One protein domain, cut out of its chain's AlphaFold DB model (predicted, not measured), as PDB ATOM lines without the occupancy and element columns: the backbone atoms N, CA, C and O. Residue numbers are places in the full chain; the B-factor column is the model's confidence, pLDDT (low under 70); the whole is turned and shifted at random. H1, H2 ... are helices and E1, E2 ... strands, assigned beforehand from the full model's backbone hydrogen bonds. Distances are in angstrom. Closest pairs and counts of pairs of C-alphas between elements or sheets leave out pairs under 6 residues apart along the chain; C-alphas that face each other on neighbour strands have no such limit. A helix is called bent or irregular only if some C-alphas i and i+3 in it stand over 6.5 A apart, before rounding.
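What this domain is: This is residues 6 to 100 of the 104 residues of the protein "gamma-glutamyltransferase 5-like" of Peromyscus maniculatus bairdii (UniProt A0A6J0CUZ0). One long helix, H1, makes most of the long axis, and the chain after it turns back and wraps loosely round it, with the short helices H2 and H3 along one side and a small two-stranded hairpin, E1 and E2, on the opposite side. H4 and H5 come between these two sides, and the loop of residues 35 to 46 reaches out beyond the last residues of H1. The printed part has 95 residues with five named helices and then two named strands, in the order H1 H2 H3 H4 H5 E1 E2; the sheet E1 - E2 is antiparallel and the class is mostly helix. It is only just loose, close to compact, with a radius of gyration of the C-alphas of 15.3 A, and elongated, spanning 48 by 29 by 18 A.

How they stand to each other: H1, residues 11 to 34, is close to but not clearly touching H2, residues 47 to 51; their closest C-alphas, of Arg 34 and Thr 47, are 6.9 A apart. With its residues 24 to 27 alone, H1 only just touches H3, residues 54 to 63, with 3 pairs of C-alphas within 8 A, the closest those of Phe 27 and Ile 60 at 7.1 A; the two run opposite ways at a steep tilt of 57 degrees. With residues 26 to 30 alone, H1 only just touches H4, residues 72 to 75, also with 3 pairs, the closest C-alphas being those of Phe 27 and Tyr 75 at 5.0 A. H1 and H5, residues 79 to 82, are near each other, with 5 pairs of C-alphas within 10 A. H1 and E1, residues 87 to 90, have 9 pairs of C-alphas within 8 A, the closest those of His 19 and Val 90 at 5.9 A. E1 and E2, residues 96 to 99, form an antiparallel hairpin at 141 degrees, with N 89 and O 97 at 2.9 A and N 97 and O 89 at 2.8 A, within hydrogen-bond range. H3 and E1 are apart. Each O i to N i+4 pair of H2 and H3 is within range, as are 18 of 20 in H1; H4 and H5 are too short for such a pair.

Where its parts are: H1 begins at C-alpha 11 (-18.663, -38.171, 15.517) and runs 36.3 A to C-alpha 34 (-26.723, -43.142, 50.524); it is irregular, with C-alphas 30 and 33 7.2 A apart. H2 measures 6.0 A, H3 14.4 A, H4 5.6 A, H5 5.9 A, E1 9.8 A and E2 9.5 A, ending at C-alpha 99 (-25.559, -26.825, 32.214).

The domain as a whole: The C-alphas farthest apart, of Arg 10 and Ser 40, are 48.8 A apart. The printed part has no cut. The link from H1 to H2 is long. Mean pLDDT of the printed part is 81.7; residues 67 to 69, 78 to 87 and 99 to 100 are under 70.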
ATOM      1  N   GLU A   6     -12.674 -47.765  16.929       92.12
ATOM      2  CA  GLU A   6     -13.211 -47.436  15.606       92.12
ATOM      3  C   GLU A   6     -14.569 -46.724  15.687       92.12
ATOM      4  O   GLU A   6     -14.812 -45.764  14.957       92.12
ATOM      5  N   MET A   7     -15.452 -47.163  16.590       87.44
ATOM      6  CA  MET A   7     -16.758 -46.533  16.782       87.44
ATOM      7  C   MET A   7     -16.594 -45.111  17.322       87.44
ATOM      8  O   MET A   7     -17.183 -44.179  16.782       87.44
ATOM      9  N   VAL A   8     -15.749 -44.929  18.340       88.69
ATOM     10  CA  VAL A   8     -15.511 -43.627  18.990       88.69
ATOM     11  C   VAL A   8     -14.777 -42.640  18.075       88.69
ATOM     12  O   VAL A   8     -14.913 -41.430  18.247       88.69
ATOM     13  N   ALA A   9     -14.036 -43.124  17.073       89.38
ATOM     14  CA  ALA A   9     -13.388 -42.264  16.084       89.38
ATOM     15  C   ALA A   9     -14.389 -41.502  15.191       89.38
ATOM     16  O   ALA A   9     -14.027 -40.483  14.603       89.38
ATOM     17  N   ARG A  10     -15.643 -41.972  15.089       90.75
ATOM     18  CA  ARG A  10     -16.717 -41.305  14.337       90.75
ATOM     19  C   ARG A  10     -17.461 -40.309  15.238       90.75
ATOM     20  O   ARG A  10     -17.654 -40.614  16.418       90.75
ATOM     21  N   PRO A  11     -17.931 -39.157  14.719       89.31
ATOM     22  CA  PRO A  11     -18.663 -38.171  15.517       89.31
ATOM     23  C   PRO A  11     -19.848 -38.767  16.292       89.31
ATOM     24  O   PRO A  11     -19.999 -38.508  17.482       89.31
ATOM     25  N   GLU A  12     -20.632 -39.640  15.660       88.75
ATOM     26  CA  GLU A  12     -21.819 -40.255  16.262       88.75
ATOM     27  C   GLU A  12     -21.442 -41.207  17.401       88.75
ATOM     28  O   GLU A  12     -22.084 -41.228  18.452       88.75
ATOM     29  N   GLY A  13     -20.366 -41.978  17.221       89.94
ATOM     30  CA  GLY A  13     -19.867 -42.871  18.262       89.94
ATOM     31  C   GLY A  13     -19.232 -42.112  19.424       89.94
ATOM     32  O   GLY A  13     -19.393 -42.519  20.574       89.94
ATOM     33  N   LYS A  14     -18.584 -40.971  19.159       89.31
ATOM     34  CA  LYS A  14     -18.090 -40.058  20.197       89.31
ATOM     35  C   LYS A  14     -19.243 -39.484  21.025       89.31
ATOM     36  O   LYS A  14     -19.187 -39.552  22.251       89.31
ATOM     37  N   VAL A  15     -20.297 -38.980  20.376       89.00
ATOM     38  CA  VAL A  15     -21.522 -38.495  21.041       89.00
ATOM     39  C   VAL A  15     -22.139 -39.599  21.900       89.00
ATOM     40  O   VAL A  15     -22.358 -39.395  23.089       89.00
ATOM     41  N   SER A  16     -22.343 -40.790  21.331       89.19
ATOM     42  CA  SER A  16     -22.918 -41.948  22.029       89.19
ATOM     43  C   SER A  16     -22.093 -42.371  23.253       89.19
ATOM     44  O   SER A  16     -22.642 -42.610  24.329       89.19
ATOM     45  N   MET A  17     -20.763 -42.408  23.128       90.69
ATOM     46  CA  MET A  17     -19.868 -42.727  24.241       90.69
ATOM     47  C   MET A  17     -19.982 -41.701  25.372       90.69
ATOM     48  O   MET A  17     -20.151 -42.085  26.532       90.69
ATOM     49  N   TYR A  18     -19.874 -40.409  25.051       89.44
ATOM     50  CA  TYR A  18     -19.961 -39.367  26.068       89.44
ATOM     51  C   TYR A  18     -21.345 -39.314  26.701       89.44
ATOM     52  O   TYR A  18     -21.417 -39.132  27.912       89.44
ATOM     53  N   HIS A  19     -22.416 -39.538  25.930       88.25
ATOM     54  CA  HIS A  19     -23.781 -39.655  26.446       88.25
ATOM     55  C   HIS A  19     -23.858 -40.723  27.535       88.25
ATOM     56  O   HIS A  19     -24.172 -40.420  28.681       88.25
ATOM     57  N   HIS A  20     -23.440 -41.957  27.239       90.00
ATOM     58  CA  HIS A  20     -23.449 -43.039  28.226       90.00
ATOM     59  C   HIS A  20     -22.597 -42.746  29.469       90.00
ATOM     60  O   HIS A  20     -22.994 -43.093  30.586       90.00
ATOM     61  N   LEU A  21     -21.435 -42.108  29.296       89.25
ATOM     62  CA  LEU A  21     -20.566 -41.719  30.407       89.25
ATOM     63  C   LEU A  21     -21.241 -40.676  31.302       89.25
ATOM     64  O   LEU A  21     -21.304 -40.848  32.518       89.25
ATOM     65  N   VAL A  22     -21.762 -39.614  30.697       87.50
ATOM     66  CA  VAL A  22     -22.417 -38.507  31.391       87.50
ATOM     67  C   VAL A  22     -23.674 -38.983  32.118       87.50
ATOM     68  O   VAL A  22     -23.831 -38.698  33.303       87.50
ATOM     69  N   GLU A  23     -24.513 -39.784  31.468       88.19
ATOM     70  CA  GLU A  23     -25.709 -40.368  32.078       88.19
ATOM     71  C   GLU A  23     -25.365 -41.260  33.280       88.19
ATOM     72  O   GLU A  23     -25.968 -41.141  34.348       88.19
ATOM     73  N   THR A  24     -24.319 -42.085  33.167       90.06
ATOM     74  CA  THR A  24     -23.840 -42.905  34.292       90.06
ATOM     75  C   THR A  24     -23.404 -42.039  35.481       90.06
ATOM     76  O   THR A  24     -23.706 -42.365  36.631       90.06
ATOM     77  N   LEU A  25     -22.725 -40.914  35.227       87.69
ATOM     78  CA  LEU A  25     -22.320 -39.981  36.281       87.69
ATOM     79  C   LEU A  25     -23.526 -39.313  36.953       87.69
ATOM     80  O   LEU A  25     -23.543 -39.206  38.180       87.69
ATOM     81  N   LYS A  26     -24.553 -38.919  36.189       85.06
ATOM     82  CA  LYS A  26     -25.805 -38.372  36.745       85.06
ATOM     83  C   LYS A  26     -26.479 -39.375  37.685       85.06
ATOM     84  O   LYS A  26     -26.820 -39.020  38.816       85.06
ATOM     85  N   PHE A  27     -26.578 -40.640  37.275       88.12
ATOM     86  CA  PHE A  27     -27.088 -41.717  38.129       88.12
ATOM     87  C   PHE A  27     -26.271 -41.893  39.412       88.12
ATOM     88  O   PHE A  27     -26.846 -41.986  40.498       88.12
ATOM     89  N   ALA A  28     -24.938 -41.896  39.317       87.19
ATOM     90  CA  ALA A  28     -24.063 -42.017  40.482       87.19
ATOM     91  C   ALA A  28     -24.252 -40.853  41.472       87.19
ATOM     92  O   ALA A  28     -24.345 -41.070  42.683       87.19
ATOM     93  N   VAL A  29     -24.381 -39.620  40.968       84.50
ATOM     94  CA  VAL A  29     -24.700 -38.439  41.788       84.50
ATOM     95  C   VAL A  29     -26.041 -38.618  42.504       84.50
ATOM     96  O   VAL A  29     -26.123 -38.360  43.707       84.50
ATOM     97  N   GLY A  30     -27.056 -39.146  41.816       82.94
ATOM     98  CA  GLY A  30     -28.357 -39.495  42.395       82.94
ATOM     99  C   GLY A  30     -28.304 -40.509  43.545       82.94
ATOM    100  O   GLY A  30     -29.191 -40.529  44.395       82.94
ATOM    101  N   GLN A  31     -27.242 -41.316  43.639       85.62
ATOM    102  CA  GLN A  31     -27.039 -42.280  44.727       85.62
ATOM    103  C   GLN A  31     -26.206 -41.733  45.896       85.62
ATOM    104  O   GLN A  31     -26.161 -42.356  46.959       85.62
ATOM    105  N   ARG A  32     -25.562 -40.567  45.745       82.69
ATOM    106  CA  ARG A  32     -24.603 -40.019  46.725       82.69
ATOM    107  C   ARG A  32     -25.192 -39.846  48.124       82.69
ATOM    108  O   ARG A  32     -24.473 -40.004  49.102       82.69
ATOM    109  N   TRP A  33     -26.490 -39.571  48.240       79.69
ATOM    110  CA  TRP A  33     -27.167 -39.424  49.535       79.69
ATOM    111  C   TRP A  33     -27.152 -40.699  50.390       79.69
ATOM    112  O   TRP A  33     -27.434 -40.619  51.581       79.69
ATOM    113  N   ARG A  34     -26.854 -41.866  49.805       84.06
ATOM    114  CA  ARG A  34     -26.723 -43.142  50.524       84.06
ATOM    115  C   ARG A  34     -25.357 -43.281  51.205       84.06
ATOM    116  O   ARG A  34     -25.206 -44.103  52.102       84.06
ATOM    117  N   LEU A  35     -24.371 -42.476  50.808       84.12
ATOM    118  CA  LEU A  35     -23.039 -42.462  51.402       84.12
ATOM    119  C   LEU A  35     -23.050 -41.607  52.675       84.12
ATOM    120  O   LEU A  35     -22.955 -40.384  52.605       84.12
ATOM    121  N   TRP A  36     -23.134 -42.257  53.836       82.94
ATOM    122  CA  TRP A  36     -22.880 -41.622  55.133       82.94
ATOM    123  C   TRP A  36     -21.863 -42.408  55.948       82.94
ATOM    124  O   TRP A  36     -21.563 -43.562  55.647       82.94
ATOM    125  N   ASP A  37     -21.370 -41.776  57.013       84.50
ATOM    126  CA  ASP A  37     -20.625 -42.459  58.064       84.50
ATOM    127  C   ASP A  37     -21.472 -43.602  58.670       84.50
ATOM    128  O   ASP A  37     -22.504 -43.326  59.299       84.50
ATOM    129  N   PRO A  38     -21.039 -44.872  58.532       80.75
ATOM    130  CA  PRO A  38     -21.771 -46.026  59.049       80.75
ATOM    131  C   PRO A  38     -21.931 -46.026  60.572       80.75
ATOM    132  O   PRO A  38     -22.851 -46.657  61.086       80.75
ATOM    133  N   ARG A  39     -21.055 -45.323  61.308       84.50
ATOM    134  CA  ARG A  39     -21.150 -45.224  62.775       84.50
ATOM    135  C   ARG A  39     -22.291 -44.313  63.209       84.50
ATOM    136  O   ARG A  39     -22.945 -44.585  64.209       84.50
ATOM    137  N   SER A  40     -22.535 -43.259  62.438       86.12
ATOM    138  CA  SER A  40     -23.609 -42.295  62.683       86.12
ATOM    139  C   SER A  40     -24.955 -42.753  62.101       86.12
ATOM    140  O   SER A  40     -26.002 -42.288  62.539       86.12
ATOM    141  N   HIS A  41     -24.939 -43.671  61.126       81.81
ATOM    142  CA  HIS A  41     -26.130 -44.166  60.433       81.81
ATOM    143  C   HIS A  41     -26.087 -45.700  60.304       81.81
ATOM    144  O   HIS A  41     -25.755 -46.236  59.249       81.81
ATOM    145  N   PRO A  42     -26.459 -46.455  61.349       76.19
ATOM    146  CA  PRO A  42     -26.371 -47.917  61.333       76.19
ATOM    147  C   PRO A  42     -27.342 -48.599  60.348       76.19
ATOM    148  O   PRO A  42     -27.189 -49.786  60.078       76.19
ATOM    149  N   GLY A  43     -28.322 -47.880  59.786       79.38
ATOM    150  CA  GLY A  43     -29.292 -48.407  58.810       79.38
ATOM    151  C   GLY A  43     -28.784 -48.528  57.365       79.38
ATOM    152  O   GLY A  43     -29.497 -49.057  56.522       79.38
ATOM    153  N   ILE A  44     -27.574 -48.052  57.067       79.69
ATOM    154  CA  ILE A  44     -26.952 -48.107  55.725       79.69
ATOM    155  C   ILE A  44     -25.797 -49.115  55.652       79.69
ATOM    156  O   ILE A  44     -24.925 -49.022  54.782       79.69
ATOM    157  N   GLN A  45     -25.796 -50.110  56.542       71.69
ATOM    158  CA  GLN A  45     -24.903 -51.265  56.437       71.69
ATOM    159  C   GLN A  45     -25.031 -51.905  55.042       71.69
ATOM    160  O   GLN A  45     -26.120 -51.969  54.482       71.69
ATOM    161  N   ASN A  46     -23.908 -52.330  54.460       82.31
ATOM    162  CA  ASN A  46     -23.798 -52.905  53.107       82.31
ATOM    163  C   ASN A  46     -24.084 -51.964  51.922       82.31
ATOM    164  O   ASN A  46     -23.939 -52.387  50.778       82.31
ATOM    165  N   THR A  47     -24.362 -50.674  52.144       87.44
ATOM    166  CA  THR A  47     -24.590 -49.716  51.042       87.44
ATOM    167  C   THR A  47     -23.437 -49.680  50.037       87.44
ATOM    168  O   THR A  47     -23.668 -49.545  48.840       87.44
ATOM    169  N   SER A  48     -22.189 -49.825  50.489       85.56
ATOM    170  CA  SER A  48     -21.035 -49.886  49.586       85.56
ATOM    171  C   SER A  48     -21.081 -51.095  48.649       85.56
ATOM    172  O   SER A  48     -20.724 -50.959  47.484       85.56
ATOM    173  N   GLN A  49     -21.546 -52.252  49.126       90.12
ATOM    174  CA  GLN A  49     -21.691 -53.460  48.310       90.12
ATOM    175  C   GLN A  49     -22.796 -53.279  47.269       90.12
ATOM    176  O   GLN A  49     -22.587 -53.610  46.107       90.12
ATOM    177  N   ASP A  50     -23.924 -52.681  47.653       90.19
ATOM    178  CA  ASP A  50     -25.022 -52.395  46.727       90.19
ATOM    179  C   ASP A  50     -24.615 -51.389  45.644       90.19
ATOM    180  O   ASP A  50     -24.926 -51.576  44.469       90.19
ATOM    181  N   LEU A  51     -23.920 -50.311  46.031       91.19
ATOM    182  CA  LEU A  51     -23.498 -49.248  45.112       91.19
ATOM    183  C   LEU A  51     -22.440 -49.716  44.110       91.19
ATOM    184  O   LEU A  51     -22.403 -49.220  42.986       91.19
ATOM    185  N   LEU A  52     -21.587 -50.656  44.517       93.00
ATOM    186  CA  LEU A  52     -20.553 -51.257  43.671       93.00
ATOM    187  C   LEU A  52     -21.024 -52.561  43.006       93.00
ATOM    188  O   LEU A  52     -20.262 -53.190  42.273       93.00
ATOM    189  N   GLY A  53     -22.262 -52.980  43.270       94.88
ATOM    190  CA  GLY A  53     -22.813 -54.249  42.826       94.88
ATOM    191  C   GLY A  53     -23.228 -54.242  41.358       94.88
ATOM    192  O   GLY A  53     -23.795 -53.280  40.836       94.88
ATOM    193  N   GLU A  54     -23.028 -55.384  40.702       95.81
ATOM    194  CA  GLU A  54     -23.388 -55.584  39.296       95.81
ATOM    195  C   GLU A  54     -24.896 -55.406  39.043       95.81
ATOM    196  O   GLU A  54     -25.290 -54.900  37.996       95.81
ATOM    197  N   ALA A  55     -25.747 -55.744  40.017       95.38
ATOM    198  CA  ALA A  55     -27.194 -55.570  39.907       95.38
ATOM    199  C   ALA A  55     -27.591 -54.096  39.695       95.38
ATOM    200  O   ALA A  55     -28.392 -53.791  38.811       95.38
ATOM    201  N   LEU A  56     -26.990 -53.170  40.454       93.00
ATOM    202  CA  LEU A  56     -27.233 -51.738  40.275       93.00
ATOM    203  C   LEU A  56     -26.676 -51.254  38.934       93.00
ATOM    204  O   LEU A  56     -27.339 -50.502  38.222       93.00
ATOM    205  N   ALA A  57     -25.482 -51.718  38.560       94.38
ATOM    206  CA  ALA A  57     -24.870 -51.367  37.285       94.38
ATOM    207  C   ALA A  57     -25.735 -51.814  36.089       94.38
ATOM    208  O   ALA A  57     -25.895 -51.063  35.126       94.38
ATOM    209  N   GLN A  58     -26.330 -53.009  36.150       95.19
ATOM    210  CA  GLN A  58     -27.270 -53.503  35.139       95.19
ATOM    211  C   GLN A  58     -28.548 -52.675  35.097       95.19
ATOM    212  O   GLN A  58     -28.977 -52.295  34.008       95.19
ATOM    213  N   HIS A  59     -29.114 -52.352  36.261       93.50
ATOM    214  CA  HIS A  59     -30.309 -51.520  36.354       93.50
ATOM    215  C   HIS A  59     -30.096 -50.137  35.722       93.50
ATOM    216  O   HIS A  59     -30.880 -49.729  34.871       93.50
ATOM    217  N   ILE A  60     -28.995 -49.452  36.055       91.75
ATOM    218  CA  ILE A  60     -28.649 -48.147  35.469       91.75
ATOM    219  C   ILE A  60     -28.483 -48.265  33.949       91.75
ATOM    220  O   ILE A  60     -29.046 -47.475  33.199       91.75
ATOM    221  N   ARG A  61     -27.768 -49.290  33.462       92.25
ATOM    222  CA  ARG A  61     -27.589 -49.501  32.013       92.25
ATOM    223  C   ARG A  61     -28.900 -49.718  31.255       92.25
ATOM    224  O   ARG A  61     -28.949 -49.380  30.082       92.25
ATOM    225  N   GLN A  62     -29.920 -50.294  31.890       91.75
ATOM    226  CA  GLN A  62     -31.244 -50.481  31.285       91.75
ATOM    227  C   GLN A  62     -32.064 -49.187  31.234       91.75
ATOM    228  O   GLN A  62     -32.979 -49.091  30.422       91.75
ATOM    229  N   GLN A  63     -31.759 -48.218  32.099       89.94
ATOM    230  CA  GLN A  63     -32.454 -46.933  32.137       89.94
ATOM    231  C   GLN A  63     -31.852 -45.896  31.188       89.94
ATOM    232  O   GLN A  63     -32.588 -45.043  30.706       89.94
ATOM    233  N   ILE A  64     -30.551 -45.987  30.890       89.31
ATOM    234  CA  ILE A  64     -29.884 -45.102  29.930       89.31
ATOM    235  C   ILE A  64     -30.313 -45.487  28.509       89.31
ATOM    236  O   ILE A  64     -29.843 -46.491  27.966       89.31
ATOM    237  N   ASP A  65     -31.177 -44.678  27.899       83.25
ATOM    238  CA  ASP A  65     -31.599 -44.845  26.509       83.25
ATOM    239  C   ASP A  65     -30.850 -43.890  25.554       83.25
ATOM    240  O   ASP A  65     -29.890 -43.218  25.934       83.25
ATOM    241  N   GLY A  66     -31.204 -43.908  24.264       74.06
ATOM    242  CA  GLY A  66     -30.549 -43.087  23.237       74.06
ATOM    243  C   GLY A  66     -30.994 -41.620  23.200       74.06
ATOM    244  O   GLY A  66     -30.541 -40.887  22.322       74.06
ATOM    245  N   ARG A  67     -31.912 -41.193  24.074       67.12
ATOM    246  CA  ARG A  67     -32.397 -39.814  24.150       67.12
ATOM    247  C   ARG A  67     -31.517 -39.032  25.119       67.12
ATOM    248  O   ARG A  67     -31.252 -39.478  26.229       67.12
ATOM    249  N   GLY A  68     -31.055 -37.868  24.675       65.06
ATOM    250  CA  GLY A  68     -30.401 -36.894  25.540       65.06
ATOM    251  C   GLY A  68     -31.468 -36.146  26.327       65.06
ATOM    252  O   GLY A  68     -32.388 -35.605  25.720       65.06
ATOM    253  N   ASP A  69     -31.319 -36.162  27.648       69.19
ATOM    254  CA  ASP A  69     -32.118 -35.488  28.677       69.19
ATOM    255  C   ASP A  69     -33.298 -36.286  29.258       69.19
ATOM    256  O   ASP A  69     -34.282 -36.639  28.602       69.19
ATOM    257  N   HIS A  70     -33.209 -36.515  30.571       78.38
ATOM    258  CA  HIS A  70     -34.252 -37.117  31.393       78.38
ATOM    259  C   HIS A  70     -34.564 -36.227  32.598       78.38
ATOM    260  O   HIS A  70     -33.670 -35.635  33.198       78.38
ATOM    261  N   GLN A  71     -35.834 -36.166  33.005       79.38
ATOM    262  CA  GLN A  71     -36.233 -35.425  34.206       79.38
ATOM    263  C   GLN A  71     -35.484 -35.919  35.453       79.38
ATOM    264  O   GLN A  71     -35.205 -37.104  35.582       79.38
ATOM    265  N   LEU A  72     -35.242 -35.039  36.429       77.94
ATOM    266  CA  LEU A  72     -34.457 -35.340  37.640       77.94
ATOM    267  C   LEU A  72     -34.902 -36.613  38.390       77.94
ATOM    268  O   LEU A  72     -34.065 -37.375  38.881       77.94
ATOM    269  N   ASN A  73     -36.210 -36.886  38.423       80.19
ATOM    270  CA  ASN A  73     -36.772 -38.085  39.049       80.19
ATOM    271  C   ASN A  73     -36.224 -39.388  38.443       80.19
ATOM    272  O   ASN A  73     -36.130 -40.386  39.152       80.19
ATOM    273  N   HIS A  74     -35.826 -39.371  37.166       84.44
ATOM    274  CA  HIS A  74     -35.173 -40.490  36.490       84.44
ATOM    275  C   HIS A  74     -33.890 -40.916  37.212       84.44
ATOM    276  O   HIS A  74     -33.656 -42.100  37.420       84.44
ATOM    277  N   TYR A  75     -33.113 -39.951  37.707       83.12
ATOM    278  CA  TYR A  75     -31.888 -40.200  38.470       83.12
ATOM    279  C   TYR A  75     -32.133 -40.310  39.981       83.12
ATOM    280  O   TYR A  75     -31.185 -40.264  40.764       83.12
ATOM    281  N   ASN A  76     -33.394 -40.416  40.418       78.56
ATOM    282  CA  ASN A  76     -33.793 -40.347  41.827       78.56
ATOM    283  C   ASN A  76     -33.399 -39.016  42.512       78.56
ATOM    284  O   ASN A  76     -33.152 -38.957  43.721       78.56
ATOM    285  N   LEU A  77     -33.327 -37.933  41.730       70.62
ATOM    286  CA  LEU A  77     -33.119 -36.570  42.208       70.62
ATOM    287  C   LEU A  77     -34.486 -35.874  42.299       70.62
ATOM    288  O   LEU A  77     -35.098 -35.562  41.285       70.62
ATOM    289  N   SER A  78     -34.992 -35.624  43.509       65.00
ATOM    290  CA  SER A  78     -36.235 -34.865  43.715       65.00
ATOM    291  C   SER A  78     -36.143 -33.922  44.924       65.00
ATOM    292  O   SER A  78     -35.467 -34.206  45.918       65.00
ATOM    293  N   GLY A  79     -36.794 -32.756  44.833       63.16
ATOM    294  CA  GLY A  79     -36.824 -31.743  45.900       63.16
ATOM    295  C   GLY A  79     -35.461 -31.092  46.194       63.16
ATOM    296  O   GLY A  79     -34.641 -30.907  45.299       63.16
ATOM    297  N   VAL A  80     -35.188 -30.770  47.469       53.19
ATOM    298  CA  VAL A  80     -33.935 -30.124  47.951       53.19
ATOM    299  C   VAL A  80     -32.667 -30.919  47.575       53.19
ATOM    300  O   VAL A  80     -31.560 -30.384  47.564       53.19
ATOM    301  N   ARG A  81     -32.818 -32.198  47.206       56.84
ATOM    302  CA  ARG A  81     -31.737 -33.102  46.783       56.84
ATOM    303  C   ARG A  81     -31.213 -32.822  45.369       56.84
ATOM    304  O   ARG A  81     -30.124 -33.278  45.043       56.84
ATOM    305  N   ALA A  82     -31.952 -32.068  44.551       56.50
ATOM    306  CA  ALA A  82     -31.567 -31.708  43.184       56.50
ATOM    307  C   ALA A  82     -30.555 -30.548  43.093       56.50
ATOM    308  O   ALA A  82     -30.010 -30.288  42.025       56.50
ATOM    309  N   ILE A  83     -30.283 -29.847  44.201       51.84
ATOM    310  CA  ILE A  83     -29.678 -28.500  44.191       51.84
ATOM    311  C   ILE A  83     -28.173 -28.482  43.819       51.84
ATOM    312  O   ILE A  83     -27.599 -27.414  43.644       51.84
ATOM    313  N   ALA A  84     -27.508 -29.631  43.635       51.44
ATOM    314  CA  ALA A  84     -26.056 -29.671  43.408       51.44
ATOM    315  C   ALA A  84     -25.570 -30.645  42.321       51.44
ATOM    316  O   ALA A  84     -24.385 -30.982  42.316       51.44
ATOM    317  N   ALA A  85     -26.432 -31.125  41.421       51.47
ATOM    318  CA  ALA A  85     -25.968 -31.898  40.271       51.47
ATOM    319  C   ALA A  85     -25.679 -30.928  39.113       51.47
ATOM    320  O   ALA A  85     -26.626 -30.424  38.517       51.47
ATOM    321  N   PRO A  86     -24.411 -30.614  38.789       54.97
ATOM    322  CA  PRO A  86     -24.100 -29.971  37.525       54.97
ATOM    323  C   PRO A  86     -24.395 -30.997  36.439       54.97
ATOM    324  O   PRO A  86     -23.689 -31.999  36.313       54.97
ATOM    325  N   ILE A  87     -25.511 -30.824  35.743       66.00
ATOM    326  CA  ILE A  87     -25.967 -31.835  34.802       66.00
ATOM    327  C   ILE A  87     -25.165 -31.603  33.532       66.00
ATOM    328  O   ILE A  87     -25.505 -30.787  32.689       66.00
ATOM    329  N   LEU A  88     -24.005 -32.259  33.477       74.88
ATOM    330  CA  LEU A  88     -23.201 -32.359  32.270       74.88
ATOM    331  C   LEU A  88     -24.140 -32.774  31.128       74.88
ATOM    332  O   LEU A  88     -24.923 -33.713  31.285       74.88
ATOM    333  N   HIS A  89     -24.079 -32.070  30.008       80.25
ATOM    334  CA  HIS A  89     -24.834 -32.383  28.797       80.25
ATOM    335  C   HIS A  89     -23.846 -32.660  27.664       80.25
ATOM    336  O   HIS A  89     -22.746 -32.109  27.650       80.25
ATOM    337  N   VAL A  90     -24.212 -33.539  26.731       83.88
ATOM    338  CA  VAL A  90     -23.389 -33.853  25.559       83.88
ATOM    339  C   VAL A  90     -24.075 -33.304  24.327       83.88
ATOM    340  O   VAL A  90     -25.127 -33.794  23.933       83.88
ATOM    341  N   ASN A  91     -23.461 -32.305  23.696       83.00
ATOM    342  CA  ASN A  91     -24.018 -31.718  22.485       83.00
ATOM    343  C   ASN A  91     -23.866 -32.653  21.267       83.00
ATOM    344  O   ASN A  91     -23.177 -33.676  21.305       83.00
ATOM    345  N   SER A  92     -24.460 -32.264  20.137       83.25
ATOM    346  CA  SER A  92     -24.420 -33.035  18.884       83.25
ATOM    347  C   SER A  92     -23.018 -33.226  18.284       83.25
ATOM    348  O   SER A  92     -22.846 -34.040  17.381       83.25
ATOM    349  N   GLN A  93     -22.007 -32.509  18.780       84.44
ATOM    350  CA  GLN A  93     -20.599 -32.641  18.384       84.44
ATOM    351  C   GLN A  93     -19.803 -33.555  19.335       84.44
ATOM    352  O   GLN A  93     -18.610 -33.799  19.132       84.44
ATOM    353  N   GLY A  94     -20.445 -34.062  20.390       81.75
ATOM    354  CA  GLY A  94     -19.818 -34.900  21.405       81.75
ATOM    355  C   GLY A  94     -18.963 -34.095  22.378       81.75
ATOM    356  O   GLY A  94     -17.988 -34.625  22.912       81.75
ATOM    357  N   HIS A  95     -19.269 -32.809  22.567       85.50
ATOM    358  CA  HIS A  95     -18.659 -31.991  23.610       85.50
ATOM    359  C   HIS A  95     -19.501 -32.071  24.875       85.50
ATOM    360  O   HIS A  95     -20.723 -31.953  24.821       85.50
ATOM    361  N   VAL A  96     -18.823 -32.269  26.005       84.25
ATOM    362  CA  VAL A  96     -19.445 -32.230  27.325       84.25
ATOM    363  C   VAL A  96     -19.483 -30.779  27.786       84.25
ATOM    364  O   VAL A  96     -18.438 -30.148  27.944       84.25
ATOM    365  N   GLU A  97     -20.678 -30.261  28.009       82.00
ATOM    366  CA  GLU A  97     -20.925 -28.895  28.444       82.00
ATOM    367  C   GLU A  97     -21.528 -28.883  29.847       82.00
ATOM    368  O   GLU A  97     -22.206 -29.816  30.279       82.00
ATOM    369  N   TYR A  98     -21.240 -27.811  30.579       75.00
ATOM    370  CA  TYR A  98     -21.823 -27.567  31.888       75.00
ATOM    371  C   TYR A  98     -23.161 -26.851  31.722       75.00
ATOM    372  O   TYR A  98     -23.191 -25.731  31.209       75.00
ATOM    373  N   GLU A  99     -24.244 -27.457  32.206       66.00
ATOM    374  CA  GLU A  99     -25.559 -26.825  32.214       66.00
ATOM    375  C   GLU A  99     -25.924 -26.340  33.632       66.00
ATOM    376  O   GLU A  99     -26.221 -27.145  34.518       66.00
ATOM    377  N   PRO A 100     -25.898 -25.016  33.893       58.06
ATOM    378  CA  PRO A 100     -26.222 -24.460  35.210       58.06
ATOM    379  C   PRO A 100     -27.709 -24.542  35.567       58.06
ATOM    380  O   PRO A 100     -28.071 -24.314  36.721       58.06
TER     381      PRO A 100